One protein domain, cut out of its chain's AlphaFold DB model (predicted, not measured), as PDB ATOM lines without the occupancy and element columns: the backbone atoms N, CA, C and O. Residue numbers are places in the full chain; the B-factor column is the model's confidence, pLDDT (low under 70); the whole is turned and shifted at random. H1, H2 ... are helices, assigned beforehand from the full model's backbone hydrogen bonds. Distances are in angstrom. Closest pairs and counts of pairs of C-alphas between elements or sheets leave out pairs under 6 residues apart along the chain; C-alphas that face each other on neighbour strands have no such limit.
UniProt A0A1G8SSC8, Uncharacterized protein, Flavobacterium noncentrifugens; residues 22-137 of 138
ATOM      1  N   LYS A  22     -38.265  17.733 -12.148       61.44
ATOM      2  CA  LYS A  22     -38.546  16.296 -12.175       61.44
ATOM      3  C   LYS A  22     -37.382  15.514 -12.799       61.44
ATOM      4  O   LYS A  22     -37.106  14.392 -12.381       61.44
ATOM      5  N   ASN A  23     -36.639  16.128 -13.724       69.75
ATOM      6  CA  ASN A  23     -35.440  15.537 -14.315       69.75
ATOM      7  C   ASN A  23     -34.266  15.444 -13.331       69.75
ATOM      8  O   ASN A  23     -33.575  14.426 -13.302       69.75
ATOM      9  N   ALA A  24     -34.048  16.463 -12.497       77.06
ATOM     10  CA  ALA A  24     -33.003  16.449 -11.475       77.06
ATOM     11  C   ALA A  24     -33.305  15.427 -10.365       77.06
ATOM     12  O   ALA A  24     -32.402  14.722  -9.915       77.06
ATOM     13  N   ALA A  25     -34.576  15.294  -9.970       75.69
ATOM     14  CA  ALA A  25     -35.011  14.292  -8.996       75.69
ATOM     15  C   ALA A  25     -34.768  12.859  -9.502       75.69
ATOM     16  O   ALA A  25     -34.163  12.047  -8.800       75.69
ATOM     17  N   VAL A  26     -35.155  12.564 -10.751       78.56
ATOM     18  CA  VAL A  26     -34.892  11.259 -11.386       78.56
ATOM     19  C   VAL A  26     -33.389  10.994 -11.497       78.56
ATOM     20  O   VAL A  26     -32.939   9.887 -11.217       78.56
ATOM     21  N   GLN A  27     -32.585  11.999 -11.842       83.00
ATOM     22  CA  GLN A  27     -31.130  11.841 -11.911       83.00
ATOM     23  C   GLN A  27     -30.500  11.535 -10.547       83.00
ATOM     24  O   GLN A  27     -29.687  10.616 -10.430       83.00
ATOM     25  N   ASN A  28     -30.903  12.246  -9.494       85.81
ATOM     26  CA  ASN A  28     -30.425  11.987  -8.135       85.81
ATOM     27  C   ASN A  28     -30.846  10.604  -7.626       85.81
ATOM     28  O   ASN A  28     -30.067   9.941  -6.935       85.81
ATOM     29  N   LEU A  29     -32.042  10.144  -7.999       83.81
ATOM     30  CA  LEU A  29     -32.486   8.783  -7.732       83.81
ATOM     31  C   LEU A  29     -31.568   7.766  -8.415       83.81
ATOM     32  O   LEU A  29     -31.031   6.900  -7.734       83.81
ATOM     33  N   LEU A  30     -31.342   7.891  -9.726       86.69
ATOM     34  CA  LEU A  30     -30.485   6.971 -10.484       86.69
ATOM     35  C   LEU A  30     -29.069   6.906  -9.888       86.69
ATOM     36  O   LEU A  30     -28.515   5.819  -9.719       86.69
ATOM     37  N   LYS A  31     -28.510   8.059  -9.502       90.00
ATOM     38  CA  LYS A  31     -27.224   8.159  -8.793       90.00
ATOM     39  C   LYS A  31     -27.234   7.437  -7.453       90.00
ATOM     40  O   LYS A  31     -26.346   6.628  -7.189       90.00
ATOM     41  N   SER A  32     -28.255   7.667  -6.635       86.38
ATOM     42  CA  SER A  32     -28.404   7.004  -5.334       86.38
ATOM     43  C   SER A  32     -28.580   5.489  -5.473       86.38
ATOM     44  O   SER A  32     -28.000   4.725  -4.704       86.38
ATOM     45  N   SER A  33     -29.333   5.039  -6.479       83.94
ATOM     46  CA  SER A  33     -29.527   3.622  -6.785       83.94
ATOM     47  C   SER A  33     -28.218   2.939  -7.178       83.94
ATOM     48  O   SER A  33     -27.958   1.833  -6.711       83.94
ATOM     49  N   MET A  34     -27.362   3.597  -7.969       90.12
ATOM     50  CA  MET A  34     -26.039   3.062  -8.308       90.12
ATOM     51  C   MET A  34     -25.129   2.960  -7.077       90.12
ATOM     52  O   MET A  34     -24.487   1.931  -6.880       90.12
ATOM     53  N   VAL A  35     -25.116   3.975  -6.204       89.62
ATOM     54  CA  VAL A  35     -24.392   3.900  -4.920       89.62
ATOM     55  C   VAL A  35     -24.868   2.694  -4.105       89.62
ATOM     56  O   VAL A  35     -24.050   1.898  -3.649       89.62
ATOM     57  N   GLY A  36     -26.189   2.510  -3.989       83.56
ATOM     58  CA  GLY A  36     -26.779   1.366  -3.294       83.56
ATOM     59  C   GLY A  36     -26.398   0.015  -3.909       83.56
ATOM     60  O   GLY A  36     -26.100  -0.924  -3.172       83.56
ATOM     61  N   LEU A  37     -26.352  -0.085  -5.244       85.31
ATOM     62  CA  LEU A  37     -25.897  -1.291  -5.945       85.31
ATOM     63  C   LEU A  37     -24.437  -1.605  -5.655       85.31
ATOM     64  O   LEU A  37     -24.119  -2.754  -5.360       85.31
ATOM     65  N   VAL A  38     -23.556  -0.605  -5.725       89.25
ATOM     66  CA  VAL A  38     -22.128  -0.798  -5.456       89.25
ATOM     67  C   VAL A  38     -21.914  -1.222  -4.009       89.25
ATOM     68  O   VAL A  38     -21.220  -2.205  -3.765       89.25
ATOM     69  N   ASP A  39     -22.550  -0.553  -3.048       87.19
ATOM     70  CA  ASP A  39     -22.419  -0.905  -1.633       87.19
ATOM     71  C   ASP A  39     -22.981  -2.291  -1.316       87.19
ATOM     72  O   ASP A  39     -22.384  -3.031  -0.533       87.19
ATOM     73  N   ASN A  40     -24.078  -2.694  -1.967       81.62
ATOM     74  CA  ASN A  40     -24.551  -4.069  -1.881       81.62
ATOM     75  C   ASN A  40     -23.529  -5.041  -2.490       81.62
ATOM     76  O   ASN A  40     -23.160  -6.025  -1.860       81.62
ATOM     77  N   ALA A  41     -23.002  -4.742  -3.676       86.25
ATOM     78  CA  ALA A  41     -22.051  -5.595  -4.377       86.25
ATOM     79  C   ALA A  41     -20.720  -5.789  -3.629       86.25
ATOM     80  O   ALA A  41     -20.074  -6.827  -3.801       86.25
ATOM     81  N   ARG A  42     -20.328  -4.851  -2.753       88.44
ATOM     82  CA  ARG A  42     -19.128  -4.979  -1.903       88.44
ATOM     83  C   ARG A  42     -19.124  -6.256  -1.065       88.44
ATOM     84  O   ARG A  42     -18.048  -6.775  -0.801       88.44
ATOM     85  N   MET A  43     -20.285  -6.792  -0.673       84.50
ATOM     86  CA  MET A  43     -20.340  -8.040   0.105       84.50
ATOM     87  C   MET A  43     -19.984  -9.291  -0.717       84.50
ATOM     88  O   MET A  43     -19.655 -10.327  -0.144       84.50
ATOM     89  N   TYR A  44     -20.044  -9.192  -2.047       85.62
ATOM     90  CA  TYR A  44     -19.742 -10.275  -2.987       85.62
ATOM     91  C   TYR A  44     -18.364 -10.118  -3.644       85.62
ATOM     92  O   TYR A  44     -17.790 -11.095  -4.123       85.62
ATOM     93  N   TYR A  45     -17.820  -8.902  -3.664       89.94
ATOM     94  CA  TYR A  45     -16.533  -8.596  -4.275       89.94
ATOM     95  C   TYR A  45     -15.364  -8.835  -3.315       89.94
ATOM     96  O   TYR A  45     -15.390  -8.420  -2.157       89.94
ATOM     97  N   LYS A  46     -14.298  -9.462  -3.819       92.12
ATOM     98  CA  LYS A  46     -13.008  -9.573  -3.123       92.12
ATOM     99  C   LYS A  46     -11.943  -8.838  -3.926       92.12
ATOM    100  O   LYS A  46     -11.968  -8.869  -5.153       92.12
ATOM    101  N   GLU A  47     -11.004  -8.191  -3.244       90.69
ATOM    102  CA  GLU A  47      -9.901  -7.501  -3.917       90.69
ATOM    103  C   GLU A  47      -9.119  -8.469  -4.820       90.69
ATOM    104  O   GLU A  47      -8.814  -9.592  -4.422       90.69
ATOM    105  N   GLY A  48      -8.850  -8.048  -6.061       89.19
ATOM    106  CA  GLY A  48      -8.208  -8.884  -7.083       89.19
ATOM    107  C   GLY A  48      -9.151  -9.833  -7.837       89.19
ATOM    108  O   GLY A  48      -8.705 -10.529  -8.746       89.19
ATOM    109  N   MET A  49     -10.448  -9.855  -7.513       93.19
ATOM    110  CA  MET A  49     -11.444 -10.647  -8.239       93.19
ATOM    111  C   MET A  49     -11.627 -10.131  -9.674       93.19
ATOM    112  O   MET A  49     -11.814  -8.932  -9.907       93.19
ATOM    113  N   THR A  50     -11.615 -11.041 -10.649       94.25
ATOM    114  CA  THR A  50     -11.878 -10.710 -12.058       94.25
ATOM    115  C   THR A  50     -13.369 -10.483 -12.308       94.25
ATOM    116  O   THR A  50     -14.219 -10.967 -11.559       94.25
ATOM    117  N   TYR A  51     -13.715  -9.798 -13.399       90.56
ATOM    118  CA  TYR A  51     -15.114  -9.602 -13.792       90.56
ATOM    119  C   TYR A  51     -15.872 -10.934 -13.956       90.56
ATOM    120  O   TYR A  51     -17.005 -11.071 -13.499       90.56
ATOM    121  N   ALA A  52     -15.233 -11.954 -14.539       89.56
ATOM    122  CA  ALA A  52     -15.823 -13.284 -14.712       89.56
ATOM    123  C   ALA A  52     -16.118 -13.984 -13.369       89.56
ATOM    124  O   ALA A  52     -17.173 -14.590 -13.186       89.56
ATOM    125  N   GLN A  53     -15.205 -13.870 -12.400       89.69
ATOM    126  CA  GLN A  53     -15.411 -14.409 -11.052       89.69
ATOM    127  C   GLN A  53     -16.512 -13.651 -10.306       89.69
ATOM    128  O   GLN A  53     -17.363 -14.267  -9.662       89.69
ATOM    129  N   PHE A  54     -16.515 -12.322 -10.421       89.56
ATOM    130  CA  PHE A  54     -17.525 -11.473  -9.806       89.56
ATOM    131  C   PHE A  54     -18.916 -11.805 -10.335       89.56
ATOM    132  O   PHE A  54     -19.788 -12.150  -9.546       89.56
ATOM    133  N   THR A  55     -19.095 -11.804 -11.658       85.75
ATOM    134  CA  THR A  55     -20.366 -12.152 -12.311       85.75
ATOM    135  C   THR A  55     -20.864 -13.527 -11.889       85.75
ATOM    136  O   THR A  55     -22.012 -13.639 -11.479       85.75
ATOM    137  N   THR A  56     -19.994 -14.539 -11.854       84.19
ATOM    138  CA  THR A  56     -20.355 -15.891 -11.391       84.19
ATOM    139  C   THR A  56     -20.788 -15.911  -9.919       84.19
ATOM    140  O   THR A  56     -21.653 -16.693  -9.543       84.19
ATOM    141  N   THR A  57     -20.228 -15.031  -9.083       83.94
ATOM    142  CA  THR A  57     -20.598 -14.903  -7.662       83.94
ATOM    143  C   THR A  57     -21.974 -14.254  -7.476       83.94
ATOM    144  O   THR A  57     -22.677 -14.571  -6.519       83.94
ATOM    145  N   ILE A  58     -22.363 -13.336  -8.367       77.81
ATOM    146  CA  ILE A  58     -23.610 -12.562  -8.247       77.81
ATOM    147  C   ILE A  58     -24.763 -13.080  -9.119       77.81
ATOM    148  O   ILE A  58     -25.916 -12.708  -8.887       77.81
ATOM    149  N   SER A  59     -24.477 -13.899 -10.133       68.81
ATOM    150  CA  SER A  59     -25.479 -14.501 -11.007       68.81
ATOM    151  C   SER A  59     -25.690 -15.960 -10.617       68.81
ATOM    152  O   SER A  59     -24.820 -16.793 -10.862       68.81
ATOM    153  N   ASP A  60     -26.862 -16.279 -10.063       62.38
ATOM    154  CA  ASP A  60     -27.300 -17.645  -9.734       62.38
ATOM    155  C   ASP A  60     -27.572 -18.473 -11.015       62.38
ATOM    156  O   ASP A  60     -28.688 -18.912 -11.280       62.38
ATOM    157  N   SER A  61     -26.558 -18.653 -11.869       55.03
ATOM    158  CA  SER A  61     -26.562 -19.442 -13.119       55.03
ATOM    159  C   SER A  61     -27.462 -18.950 -14.263       55.03
ATOM    160  O   SER A  61     -27.411 -19.493 -15.365       55.03
ATOM    161  N   LYS A  62     -28.273 -17.907 -14.058       64.81
ATOM    162  CA  LYS A  62     -29.102 -17.315 -15.118       64.81
ATOM    163  C   LYS A  62     -28.341 -16.189 -15.814       64.81
ATOM    164  O   LYS A  62     -28.010 -15.196 -15.160       64.81
ATOM    165  N   ALA A  63     -28.132 -16.337 -17.124       73.69
ATOM    166  CA  ALA A  63     -27.466 -15.342 -17.961       73.69
ATOM    167  C   ALA A  63     -28.052 -13.939 -17.736       73.69
ATOM    168  O   ALA A  63     -29.268 -13.777 -17.574       73.69
ATOM    169  N   LEU A  64     -27.165 -12.948 -17.675       79.50
ATOM    170  CA  LEU A  64     -27.541 -11.544 -17.586       79.50
ATOM    171  C   LEU A  64     -28.078 -11.082 -18.944       79.50
ATOM    172  O   LEU A  64     -27.537 -11.454 -19.988       79.50
ATOM    173  N   SER A  65     -29.116 -10.248 -18.940       83.56
ATOM    174  CA  SER A  65     -29.512  -9.507 -20.138       83.56
ATOM    175  C   SER A  65     -28.379  -8.577 -20.585       83.56
ATOM    176  O   SER A  65     -27.425  -8.308 -19.844       83.56
ATOM    177  N   LYS A  66     -28.488  -8.045 -21.806       86.12
ATOM    178  CA  LYS A  66     -27.537  -7.054 -22.317       86.12
ATOM    179  C   LYS A  66     -27.455  -5.840 -21.385       86.12
ATOM    180  O   LYS A  66     -26.363  -5.411 -21.036       86.12
ATOM    181  N   GLU A  67     -28.596  -5.320 -20.949       84.62
ATOM    182  CA  GLU A  67     -28.685  -4.147 -20.075       84.62
ATOM    183  C   GLU A  67     -28.243  -4.463 -18.642       84.62
ATOM    184  O   GLU A  67     -27.527  -3.663 -18.041       84.62
ATOM    185  N   GLU A  68     -28.589  -5.643 -18.109       83.69
ATOM    186  CA  GLU A  68     -28.085  -6.099 -16.805       83.69
ATOM    187  C   GLU A  68     -26.554  -6.195 -16.819       83.69
ATOM    188  O   GLU A  68     -25.896  -5.758 -15.878       83.69
ATOM    189  N   SER A  69     -25.978  -6.708 -17.910       86.00
ATOM    190  CA  SER A  69     -24.526  -6.846 -18.072       86.00
ATOM    191  C   SER A  69     -23.809  -5.497 -18.065       86.00
ATOM    192  O   SER A  69     -22.728  -5.391 -17.487       86.00
ATOM    193  N   VAL A  70     -24.402  -4.457 -18.663       90.38
ATOM    194  CA  VAL A  70     -23.839  -3.096 -18.639       90.38
ATOM    195  C   VAL A  70     -23.783  -2.569 -17.206       90.38
ATOM    196  O   VAL A  70     -22.716  -2.164 -16.750       90.38
ATOM    197  N   VAL A  71     -24.896  -2.644 -16.469       91.00
ATOM    198  CA  VAL A  71     -24.956  -2.173 -15.074       91.00
ATOM    199  C   VAL A  71     -23.991  -2.960 -14.186       91.00
ATOM    200  O   VAL A  71     -23.257  -2.379 -13.390       91.00
ATOM    201  N   VAL A  72     -23.931  -4.281 -14.348       90.69
ATOM    202  CA  VAL A  72     -23.005  -5.147 -13.603       90.69
ATOM    203  C   VAL A  72     -21.539  -4.822 -13.907       90.69
ATOM    204  O   VAL A  72     -20.710  -4.839 -12.997       90.69
ATOM    205  N   THR A  73     -21.218  -4.479 -15.156       93.62
ATOM    206  CA  THR A  73     -19.873  -4.032 -15.554       93.62
ATOM    207  C   THR A  73     -19.498  -2.721 -14.869       93.62
ATOM    208  O   THR A  73     -18.401  -2.600 -14.329       93.62
ATOM    209  N   GLU A  74     -20.404  -1.744 -14.832       94.38
ATOM    210  CA  GLU A  74     -20.164  -0.468 -14.148       94.38
ATOM    211  C   GLU A  74     -19.976  -0.651 -12.640       94.38
ATOM    212  O   GLU A  74     -19.022  -0.121 -12.070       94.38
ATOM    213  N   VAL A  75     -20.827  -1.465 -12.006       92.81
ATOM    214  CA  VAL A  75     -20.693  -1.827 -10.587       92.81
ATOM    215  C   VAL A  75     -19.327  -2.459 -10.320       92.81
ATOM    216  O   VAL A  75     -18.628  -2.043  -9.395       92.81
ATOM    217  N   TYR A  76     -18.911  -3.419 -11.150       94.38
ATOM    218  CA  TYR A  76     -17.589  -4.033 -11.044       94.38
ATOM    219  C   TYR A  76     -16.462  -3.004 -11.174       94.38
ATOM    220  O   TYR A  76     -15.536  -3.014 -10.366       94.38
ATOM    221  N   ASN A  77     -16.547  -2.086 -12.139       95.44
ATOM    222  CA  ASN A  77     -15.527  -1.061 -12.345       95.44
ATOM    223  C   ASN A  77     -15.405  -0.128 -11.131       95.44
ATOM    224  O   ASN A  77     -14.289   0.179 -10.709       95.44
ATOM    225  N   PHE A  78     -16.521   0.272 -10.513       95.19
ATOM    226  CA  PHE A  78     -16.489   1.080  -9.290       95.19
ATOM    227  C   PHE A  78     -15.850   0.338  -8.112       95.19
ATOM    228  O   PHE A  78     -15.078   0.942  -7.359       95.19
ATOM    229  N   LEU A  79     -16.141  -0.958  -7.971       94.00
ATOM    230  CA  LEU A  79     -15.548  -1.822  -6.951       94.00
ATOM    231  C   LEU A  79     -14.043  -2.007  -7.166       94.00
ATOM    232  O   LEU A  79     -13.266  -1.792  -6.237       94.00
ATOM    233  N   ALA A  80     -13.634  -2.348  -8.391       94.56
ATOM    234  CA  ALA A  80     -12.240  -2.568  -8.764       94.56
ATOM    235  C   ALA A  80     -11.394  -1.295  -8.608       94.56
ATOM    236  O   ALA A  80     -10.263  -1.361  -8.132       94.56
ATOM    237  N   ALA A  81     -11.963  -0.130  -8.923       95.00
ATOM    238  CA  ALA A  81     -11.321   1.168  -8.722       95.00
ATOM    239  C   ALA A  81     -11.373   1.671  -7.266       95.00
ATOM    240  O   ALA A  81     -10.871   2.757  -6.982       95.00
ATOM    241  N   LYS A  82     -11.997   0.926  -6.338       94.06
ATOM    242  CA  LYS A  82     -12.226   1.338  -4.939       94.06
ATOM    243  C   LYS A  82     -12.871   2.727  -4.828       94.06
ATOM    244  O   LYS A  82     -12.567   3.499  -3.921       94.06
ATOM    245  N   THR A  83     -13.785   3.042  -5.747       94.50
ATOM    246  CA  THR A  83     -14.437   4.357  -5.807       94.50
ATOM    247  C   THR A  83     -15.283   4.567  -4.548       94.50
ATOM    248  O   THR A  83     -16.019   3.662  -4.130       94.50
ATOM    249  N   ASN A  84     -15.172   5.737  -3.913       93.56
ATOM    250  CA  ASN A  84     -16.013   6.089  -2.767       93.56
ATOM    251  C   ASN A  84     -17.428   6.495  -3.220       93.56
ATOM    252  O   ASN A  84     -17.663   6.832  -4.379       93.56
ATOM    253  N   THR A  85     -18.384   6.464  -2.294       89.94
ATOM    254  CA  THR A  85     -19.806   6.711  -2.578       89.94
ATOM    255  C   THR A  85     -20.085   8.125  -3.093       89.94
ATOM    256  O   THR A  85     -20.912   8.286  -3.990       89.94
ATOM    257  N   GLY A  86     -19.371   9.138  -2.589       88.56
ATOM    258  CA  GLY A  86     -19.496  10.523  -3.051       88.56
ATOM    259  C   GLY A  86     -19.060  10.700  -4.506       88.56
ATOM    260  O   GLY A  86     -19.769  11.325  -5.292       88.56
ATOM    261  N   ASP A  87     -17.944  10.080  -4.890       93.06
ATOM    262  CA  ASP A  87     -17.454  10.072  -6.268       93.06
ATOM    263  C   ASP A  87     -18.402   9.333  -7.216       93.06
ATOM    264  O   ASP A  87     -18.647   9.818  -8.322       93.06
ATOM    265  N   ILE A  88     -18.966   8.194  -6.790       91.31
ATOM    266  CA  ILE A  88     -19.972   7.460  -7.577       91.31
ATOM    267  C   ILE A  88     -21.184   8.363  -7.822       91.31
ATOM    268  O   ILE A  88     -21.590   8.547  -8.967       91.31
ATOM    269  N   PHE A  89     -21.727   8.983  -6.769       90.44
ATOM    270  CA  PHE A  89     -22.886   9.869  -6.878       90.44
ATOM    271  C   PHE A  89     -22.614  11.071  -7.797       90.44
ATOM    272  O   PHE A  89     -23.436  11.420  -8.650       90.44
ATOM    273  N   ALA A  90     -21.444  11.697  -7.661       89.62
ATOM    274  CA  ALA A  90     -21.072  12.862  -8.452       89.62
ATOM    275  C   ALA A  90     -20.889  12.521  -9.941       89.62
ATOM    276  O   ALA A  90     -21.423  13.232 -10.794       89.62
ATOM    277  N   LYS A  91     -20.180  11.428 -10.253       89.00
ATOM    278  CA  LYS A  91     -19.707  11.113 -11.614       89.00
ATOM    279  C   LYS A  91     -20.650  10.232 -12.427       89.00
ATOM    280  O   LYS A  91     -20.586  10.270 -13.651       89.00
ATOM    281  N   TYR A  92     -21.503   9.439 -11.785       91.19
ATOM    282  CA  TYR A  92     -22.427   8.563 -12.499       91.19
ATOM    283  C   TYR A  92     -23.529   9.361 -13.222       91.19
ATOM    284  O   TYR A  92     -24.077  10.322 -12.672       91.19
ATOM    285  N   ASP A  93     -23.846   8.962 -14.459       89.31
ATOM    286  CA  ASP A  93     -24.724   9.691 -15.390       89.31
ATOM    287  C   ASP A  93     -26.170   9.156 -15.456       89.31
ATOM    288  O   ASP A  93     -27.025   9.739 -16.126       89.31
ATOM    289  N   GLY A  94     -26.455   8.038 -14.776       85.88
ATOM    290  CA  GLY A  94     -27.788   7.438 -14.718       85.88
ATOM    291  C   GLY A  94     -28.202   6.620 -15.943       85.88
ATOM    292  O   GLY A  94     -29.261   5.986 -15.910       85.88
ATOM    293  N   LYS A  95     -27.416   6.611 -17.025       89.56
ATOM    294  CA  LYS A  95     -27.874   6.129 -18.336       89.56
ATOM    295  C   LYS A  95     -28.129   4.625 -18.361       89.56
ATOM    296  O   LYS A  95     -29.146   4.190 -18.903       89.56
ATOM    297  N   SER A  96     -27.235   3.830 -17.782       87.62
ATOM    298  CA  SER A  96     -27.342   2.367 -17.780       87.62
ATOM    299  C   SER A  96     -28.561   1.888 -16.989       87.62
ATOM    300  O   SER A  96     -29.338   1.081 -17.497       87.62
ATOM    301  N   LEU A  97     -28.798   2.451 -15.801       84.81
ATOM    302  CA  LEU A  97     -29.970   2.144 -14.978       84.81
ATOM    303  C   LEU A  97     -31.282   2.598 -15.623       84.81
ATOM    304  O   LEU A  97     -32.271   1.869 -15.570       84.81
ATOM    305  N   LYS A  98     -31.291   3.761 -16.287       85.25
ATOM    306  CA  LYS A  98     -32.456   4.218 -17.055       85.25
ATOM    307  C   LYS A  98     -32.789   3.256 -18.200       85.25
ATOM    308  O   LYS A  98     -33.950   2.912 -18.396       85.25
ATOM    309  N   ASN A  99     -31.776   2.790 -18.929       84.56
ATOM    310  CA  ASN A  99     -31.956   1.820 -20.011       84.56
ATOM    311  C   ASN A  99     -32.381   0.441 -19.489       84.56
ATOM    312  O   ASN A  99     -33.197  -0.224 -20.121       84.56
ATOM    313  N   LEU A 100     -31.855   0.020 -18.334       81.12
ATOM    314  CA  LEU A 100     -32.242  -1.230 -17.681       81.12
ATOM    315  C   LEU A 100     -33.713  -1.217 -17.243       81.12
ATOM    316  O   LEU A 100     -34.391  -2.234 -17.385       81.12
ATOM    317  N   ALA A 101     -34.202  -0.085 -16.732       78.94
ATOM    318  CA  ALA A 101     -35.615   0.105 -16.418       78.94
ATOM    319  C   ALA A 101     -36.474   0.019 -17.688       78.94
ATOM    320  O   ALA A 101     -37.373  -0.810 -17.765       78.94
ATOM    321  N   ALA A 102     -36.099   0.757 -18.739       77.62
ATOM    322  CA  ALA A 102     -36.819   0.757 -20.013       77.62
ATOM    323  C   ALA A 102     -36.818  -0.603 -20.745       77.62
ATOM    324  O   ALA A 102     -37.701  -0.861 -21.558       77.62
ATOM    325  N   SER A 103     -35.846  -1.486 -20.479       73.19
ATOM    326  CA  SER A 103     -35.784  -2.821 -21.092       73.19
ATOM    327  C   SER A 103     -36.712  -3.852 -20.444       73.19
ATOM    328  O   SER A 103     -36.790  -4.987 -20.910       73.19
ATOM    329  N   GLY A 104     -37.389  -3.506 -19.342       59.00
ATOM    330  CA  GLY A 104     -38.364  -4.365 -18.675       59.00
ATOM    331  C   GLY A 104     -39.772  -3.814 -18.781       59.00
ATOM    332  O   GLY A 104     -40.243  -3.177 -17.853       59.00
ATOM    333  N   SER A 105     -40.479  -4.117 -19.867       45.84
ATOM    334  CA  SER A 105     -41.932  -3.961 -19.892       45.84
ATOM    335  C   SER A 105     -42.585  -5.040 -19.025       45.84
ATOM    336  O   SER A 105     -42.907  -6.123 -19.505       45.84
ATOM    337  N   SER A 106     -42.788  -4.743 -17.745       41.69
ATOM    338  CA  SER A 106     -43.886  -5.317 -16.967       41.69
ATOM    339  C   SER A 106     -44.165  -4.420 -15.771       41.69
ATOM    340  O   SER A 106     -43.580  -4.574 -14.702       41.69
ATOM    341  N   SER A 107     -45.094  -3.487 -15.964       45.59
ATOM    342  CA  SER A 107     -45.767  -2.807 -14.869       45.59
ATOM    343  C   SER A 107     -46.336  -3.854 -13.910       45.59
ATOM    344  O   SER A 107     -47.220  -4.623 -14.284       45.59
ATOM    345  N   GLY A 108     -45.846  -3.877 -12.671       45.94
ATOM    346  CA  GLY A 108     -46.541  -4.546 -11.577       45.94
ATOM    347  C   GLY A 108     -45.674  -5.431 -10.690       45.94
ATOM    348  O   GLY A 108     -45.138  -6.448 -11.114       45.94
ATOM    349  N   SER A 109     -45.703  -5.080  -9.404       37.09
ATOM    350  CA  SER A 109     -45.212  -5.796  -8.220       37.09
ATOM    351  C   SER A 109     -43.695  -5.866  -8.016       37.09
ATOM    352  O   SER A 109     -43.009  -6.735  -8.539       37.09
ATOM    353  N   VAL A 110     -43.215  -5.024  -7.089       40.88
ATOM    354  CA  VAL A 110     -41.963  -5.232  -6.347       40.88
ATOM    355  C   VAL A 110     -42.126  -6.510  -5.514       40.88
ATOM    356  O   VAL A 110     -42.533  -6.478  -4.350       40.88
ATOM    357  N   ALA A 111     -41.904  -7.670  -6.128       39.12
ATOM    358  CA  ALA A 111     -41.977  -8.950  -5.443       39.12
ATOM    359  C   ALA A 111     -40.728  -9.108  -4.566       39.12
ATOM    360  O   ALA A 111     -39.649  -9.475  -5.026       39.12
ATOM    361  N   VAL A 112     -40.875  -8.809  -3.273       37.72
ATOM    362  CA  VAL A 112     -39.810  -8.968  -2.276       37.72
ATOM    363  C   VAL A 112     -39.613 -10.459  -1.994       37.72
ATOM    364  O   VAL A 112     -40.167 -11.019  -1.048       37.72
ATOM    365  N   ALA A 113     -38.820 -11.127  -2.826       38.28
ATOM    366  CA  ALA A 113     -38.372 -12.481  -2.546       38.28
ATOM    367  C   ALA A 113     -37.353 -12.452  -1.387       38.28
ATOM    368  O   ALA A 113     -36.280 -11.861  -1.457       38.28
ATOM    369  N   SER A 114     -37.722 -13.104  -0.283       40.81
ATOM    370  CA  SER A 114     -37.079 -13.034   1.041       40.81
ATOM    371  C   SER A 114     -35.649 -13.623   1.120       40.81
ATOM    372  O   SER A 114     -35.028 -13.575   2.181       40.81
ATOM    373  N   ARG A 115     -35.094 -14.189   0.032       46.50
ATOM    374  CA  ARG A 115     -33.775 -14.867   0.025       46.50
ATOM    375  C   ARG A 115     -33.057 -14.888  -1.334       46.50
ATOM    376  O   ARG A 115     -32.544 -15.927  -1.731       46.50
ATOM    377  N   CYS A 116     -33.001 -13.785  -2.063       58.47
ATOM    378  CA  CYS A 116     -32.234 -13.753  -3.310       58.47
ATOM    379  C   CYS A 116     -31.179 -12.644  -3.282       58.47
ATOM    380  O   CYS A 116     -31.427 -11.566  -2.747       58.47
ATOM    381  N   GLY A 117     -29.971 -12.974  -3.753       67.88
ATOM    382  CA  GLY A 117     -28.760 -12.158  -3.620       67.88
ATOM    383  C   GLY A 117     -28.754 -10.901  -4.494       67.88
ATOM    384  O   GLY A 117     -29.790 -10.285  -4.740       67.88
ATOM    385  N   PHE A 118     -27.576 -10.519  -4.994       70.38
ATOM    386  CA  PHE A 118     -27.376  -9.302  -5.793       70.38
ATOM    387  C   PHE A 118     -28.385  -9.143  -6.950       70.38
ATOM    388  O   PHE A 118     -28.889  -8.045  -7.185       70.38
ATOM    389  N   LYS A 119     -28.760 -10.233  -7.634       69.56
ATOM    390  CA  LYS A 119     -29.712 -10.184  -8.756       69.56
ATOM    391  C   LYS A 119     -31.111  -9.696  -8.361       69.56
ATOM    392  O   LYS A 119     -31.752  -8.995  -9.136       69.56
ATOM    393  N   CYS A 120     -31.579 -10.000  -7.155       73.06
ATOM    394  CA  CYS A 120     -32.854  -9.462  -6.684       73.06
ATOM    395  C   CYS A 120     -32.774  -8.003  -6.279       73.06
ATOM    396  O   CYS A 120     -33.745  -7.273  -6.439       73.06
ATOM    397  N   TRP A 121     -31.619  -7.573  -5.782       70.06
ATOM    398  CA  TRP A 121     -31.357  -6.157  -5.574       70.06
ATOM    399  C   TRP A 121     -31.373  -5.392  -6.898       70.06
ATOM    400  O   TRP A 121     -32.005  -4.342  -6.986       70.06
ATOM    401  N   LEU A 122     -30.759  -5.958  -7.940       73.00
ATOM    402  CA  LEU A 122     -30.797  -5.401  -9.288       73.00
ATOM    403  C   LEU A 122     -32.231  -5.325  -9.832       73.00
ATOM    404  O   LEU A 122     -32.632  -4.276 -10.328       73.00
ATOM    405  N   GLN A 123     -33.017  -6.395  -9.680       75.19
ATOM    406  CA  GLN A 123     -34.416  -6.417 -10.112       75.19
ATOM    407  C   GLN A 123     -35.281  -5.419  -9.330       75.19
ATOM    408  O   GLN A 123     -36.014  -4.648  -9.935       75.19
ATOM    409  N   ALA A 124     -35.156  -5.361  -8.002       67.94
ATOM    410  CA  ALA A 124     -35.920  -4.423  -7.183       67.94
ATOM    411  C   ALA A 124     -35.615  -2.959  -7.540       67.94
ATOM    412  O   ALA A 124     -36.512  -2.118  -7.541       67.94
ATOM    413  N   ILE A 125     -34.355  -2.649  -7.864       71.88
ATOM    414  CA  ILE A 125     -33.955  -1.317  -8.330       71.88
ATOM    415  C   ILE A 125     -34.504  -1.039  -9.727       71.88
ATOM    416  O   ILE A 125     -35.001   0.059  -9.964       71.88
ATOM    417  N   LYS A 126     -34.465  -2.024 -10.627       71.75
ATOM    418  CA  LYS A 126     -35.074  -1.926 -11.955       71.75
ATOM    419  C   LYS A 126     -36.568  -1.596 -11.860       71.75
ATOM    420  O   LYS A 126     -36.990  -0.607 -12.453       71.75
ATOM    421  N   ASP A 127     -37.327  -2.356 -11.073       69.69
ATOM    422  CA  ASP A 127     -38.775  -2.169 -10.901       69.69
ATOM    423  C   ASP A 127     -39.100  -0.798 -10.291       69.69
ATOM    424  O   ASP A 127     -40.027  -0.112 -10.714       69.69
ATOM    425  N   LEU A 128     -38.310  -0.364  -9.303       70.56
ATOM    426  CA  LEU A 128     -38.493   0.929  -8.647       70.56
ATOM    427  C   LEU A 128     -38.225   2.104  -9.597       70.56
ATOM    428  O   LEU A 128     -38.963   3.088  -9.577       70.56
ATOM    429  N   ILE A 129     -37.187   2.010 -10.432       73.31
ATOM    430  CA  ILE A 129     -36.876   3.043 -11.425       73.31
ATOM    431  C   ILE A 129     -37.965   3.097 -12.498       73.31
ATOM    432  O   ILE A 129     -38.381   4.197 -12.856       73.31
ATOM    433  N   ASP A 130     -38.446   1.949 -12.981       72.62
ATOM    434  CA  ASP A 130     -39.514   1.889 -13.986       72.62
ATOM    435  C   ASP A 130     -40.803   2.561 -13.482       72.62
ATOM    436  O   ASP A 130     -41.332   3.464 -14.132       72.62
ATOM    437  N   ILE A 131     -41.231   2.238 -12.252       67.62
ATOM    438  CA  ILE A 131     -42.387   2.877 -11.600       67.62
ATOM    439  C   ILE A 131     -42.212   4.397 -11.521       67.62
ATOM    440  O   ILE A 131     -43.138   5.149 -11.822       67.62
ATOM    441  N   ILE A 132     -41.035   4.874 -11.113       68.06
ATOM    442  CA  ILE A 132     -40.807   6.311 -10.937       68.06
ATOM    443  C   ILE A 132     -40.748   7.031 -12.286       68.06
ATOM    444  O   ILE A 132     -41.294   8.127 -12.404       68.06
ATOM    445  N   ILE A 133     -40.150   6.426 -13.317       69.31
ATOM    446  CA  ILE A 133     -40.161   6.987 -14.673       69.31
ATOM    447  C   ILE A 133     -41.596   7.083 -15.200       69.31
ATOM    448  O   ILE A 133     -41.952   8.137 -15.724       69.31
ATOM    449  N   ALA A 134     -42.416   6.045 -15.010       67.88
ATOM    450  CA  ALA A 134     -43.820   6.041 -15.419       67.88
ATOM    451  C   ALA A 134     -44.662   7.097 -14.677       67.88
ATOM    452  O   ALA A 134     -45.541   7.714 -15.264       67.88
ATOM    453  N   VAL A 135     -44.387   7.355 -13.394       62.28
ATOM    454  CA  VAL A 135     -45.079   8.411 -12.624       62.28
ATOM    455  C   VAL A 135     -44.621   9.815 -13.035       62.28
ATOM    456  O   VAL A 135     -45.410  10.761 -13.030       62.28
ATOM    457  N   VAL A 136     -43.336   9.982 -13.354       61.75
ATOM    458  CA  VAL A 136     -42.754  11.283 -13.715       61.75
ATOM    459  C   VAL A 136     -43.109  11.693 -15.147       61.75
ATOM    460  O   VAL A 136     -43.364  12.878 -15.378       61.75
ATOM    461  N   ASN A 137     -43.155  10.728 -16.068       59.56
ATOM    462  CA  ASN A 137     -43.559  10.884 -17.465       59.56
ATOM    463  C   ASN A 137     -44.800  10.008 -17.742       59.56
ATOM    464  O   ASN A 137     -44.640   8.942 -18.341       59.56
TER     465      ASN A 137
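This is residues 22 to 137 of the 138 residues of an uncharacterized protein of Flavobacterium noncentrifugens (UniProt A0A1G8SSC8). Two long helices, H1 and H6, lie side by side and run opposite ways, and H5 and H3 pack over one side of this pair, H5 crossing both and H3 reaching from H5 across H1 towards H2. H4 packs on H1 on the side away from H6, H2 packs on H3 at one end of the body, and the long link, residues 103 to 117, loops round the outside of H6. The printed part has 116 residues with six named helices, H1 to H6 in chain order, and no named strand; the class is all helix, with mostly crossed packing. It is compact, with a radius of gyration of the C-alphas of 13.8 A, and spans 42 by 31 by 25 A.

Begin at H1, residues 22 to 41, the longest helix and the hub, touching four others. H6, residues 118 to 136, touches it at a shallow tilt of 5 degrees, opposite ways; their closest C-alphas, of Ala 41 and Phe 118, are 6.6 A apart. Look at residues 34 to 41 of H1 for its touch with H3, residues 66 to 80: the closest C-alphas, of Val 38 and Val 75, are 5.4 A apart, at a steep tilt of 65 degrees. H4, residues 85 to 91, touches residues 28 to 35 of H1, closest at the C-alphas of Lys 31 and Phe 89, 5.0 A. H5, residues 95 to 102, only just touches H1, with 3 pairs of C-alphas within 8 A, the closest being Leu 30 and Leu 97 at 6.6 A. H5 touches residues 126 to 130 of H6 about perpendicular, at 79 degrees, closest at the C-alphas of Ala 101 and Asp 130, 4.9 A. It also touches residues 67 to 71 of H3, closest at the C-alphas of Glu 67 and Leu 100, 5.2 A. H2, residues 51 to 58, touches residues 72 to 76 of H3, closest at the C-alphas of Tyr 51 and Tyr 76, 6.7 A. H2 and H4 are apart. In each of the six helices every O i to N i+4 pair is within hydrogen-bond range.

Find C-alpha 22 at (-38.546, 16.296, -12.175); from there H1 runs 28.5 A to C-alpha 41 at (-22.051, -5.595, -4.377). H3 is 20.9 A long, H2 and H5 10.6 A each, and H4 10.1 A. H6 runs 26.9 A and ends at C-alpha 136, at (-42.754, 11.283, -13.715).

The C-alphas farthest apart, of Gly 48 and Asn 137, are 41.8 A apart. The printed part has no cut, and its long link is H5 to H6. The mean pLDDT of the printed part is 78.1; look for values under 70 at, among others, residues 104 to 117 and 131 to 137.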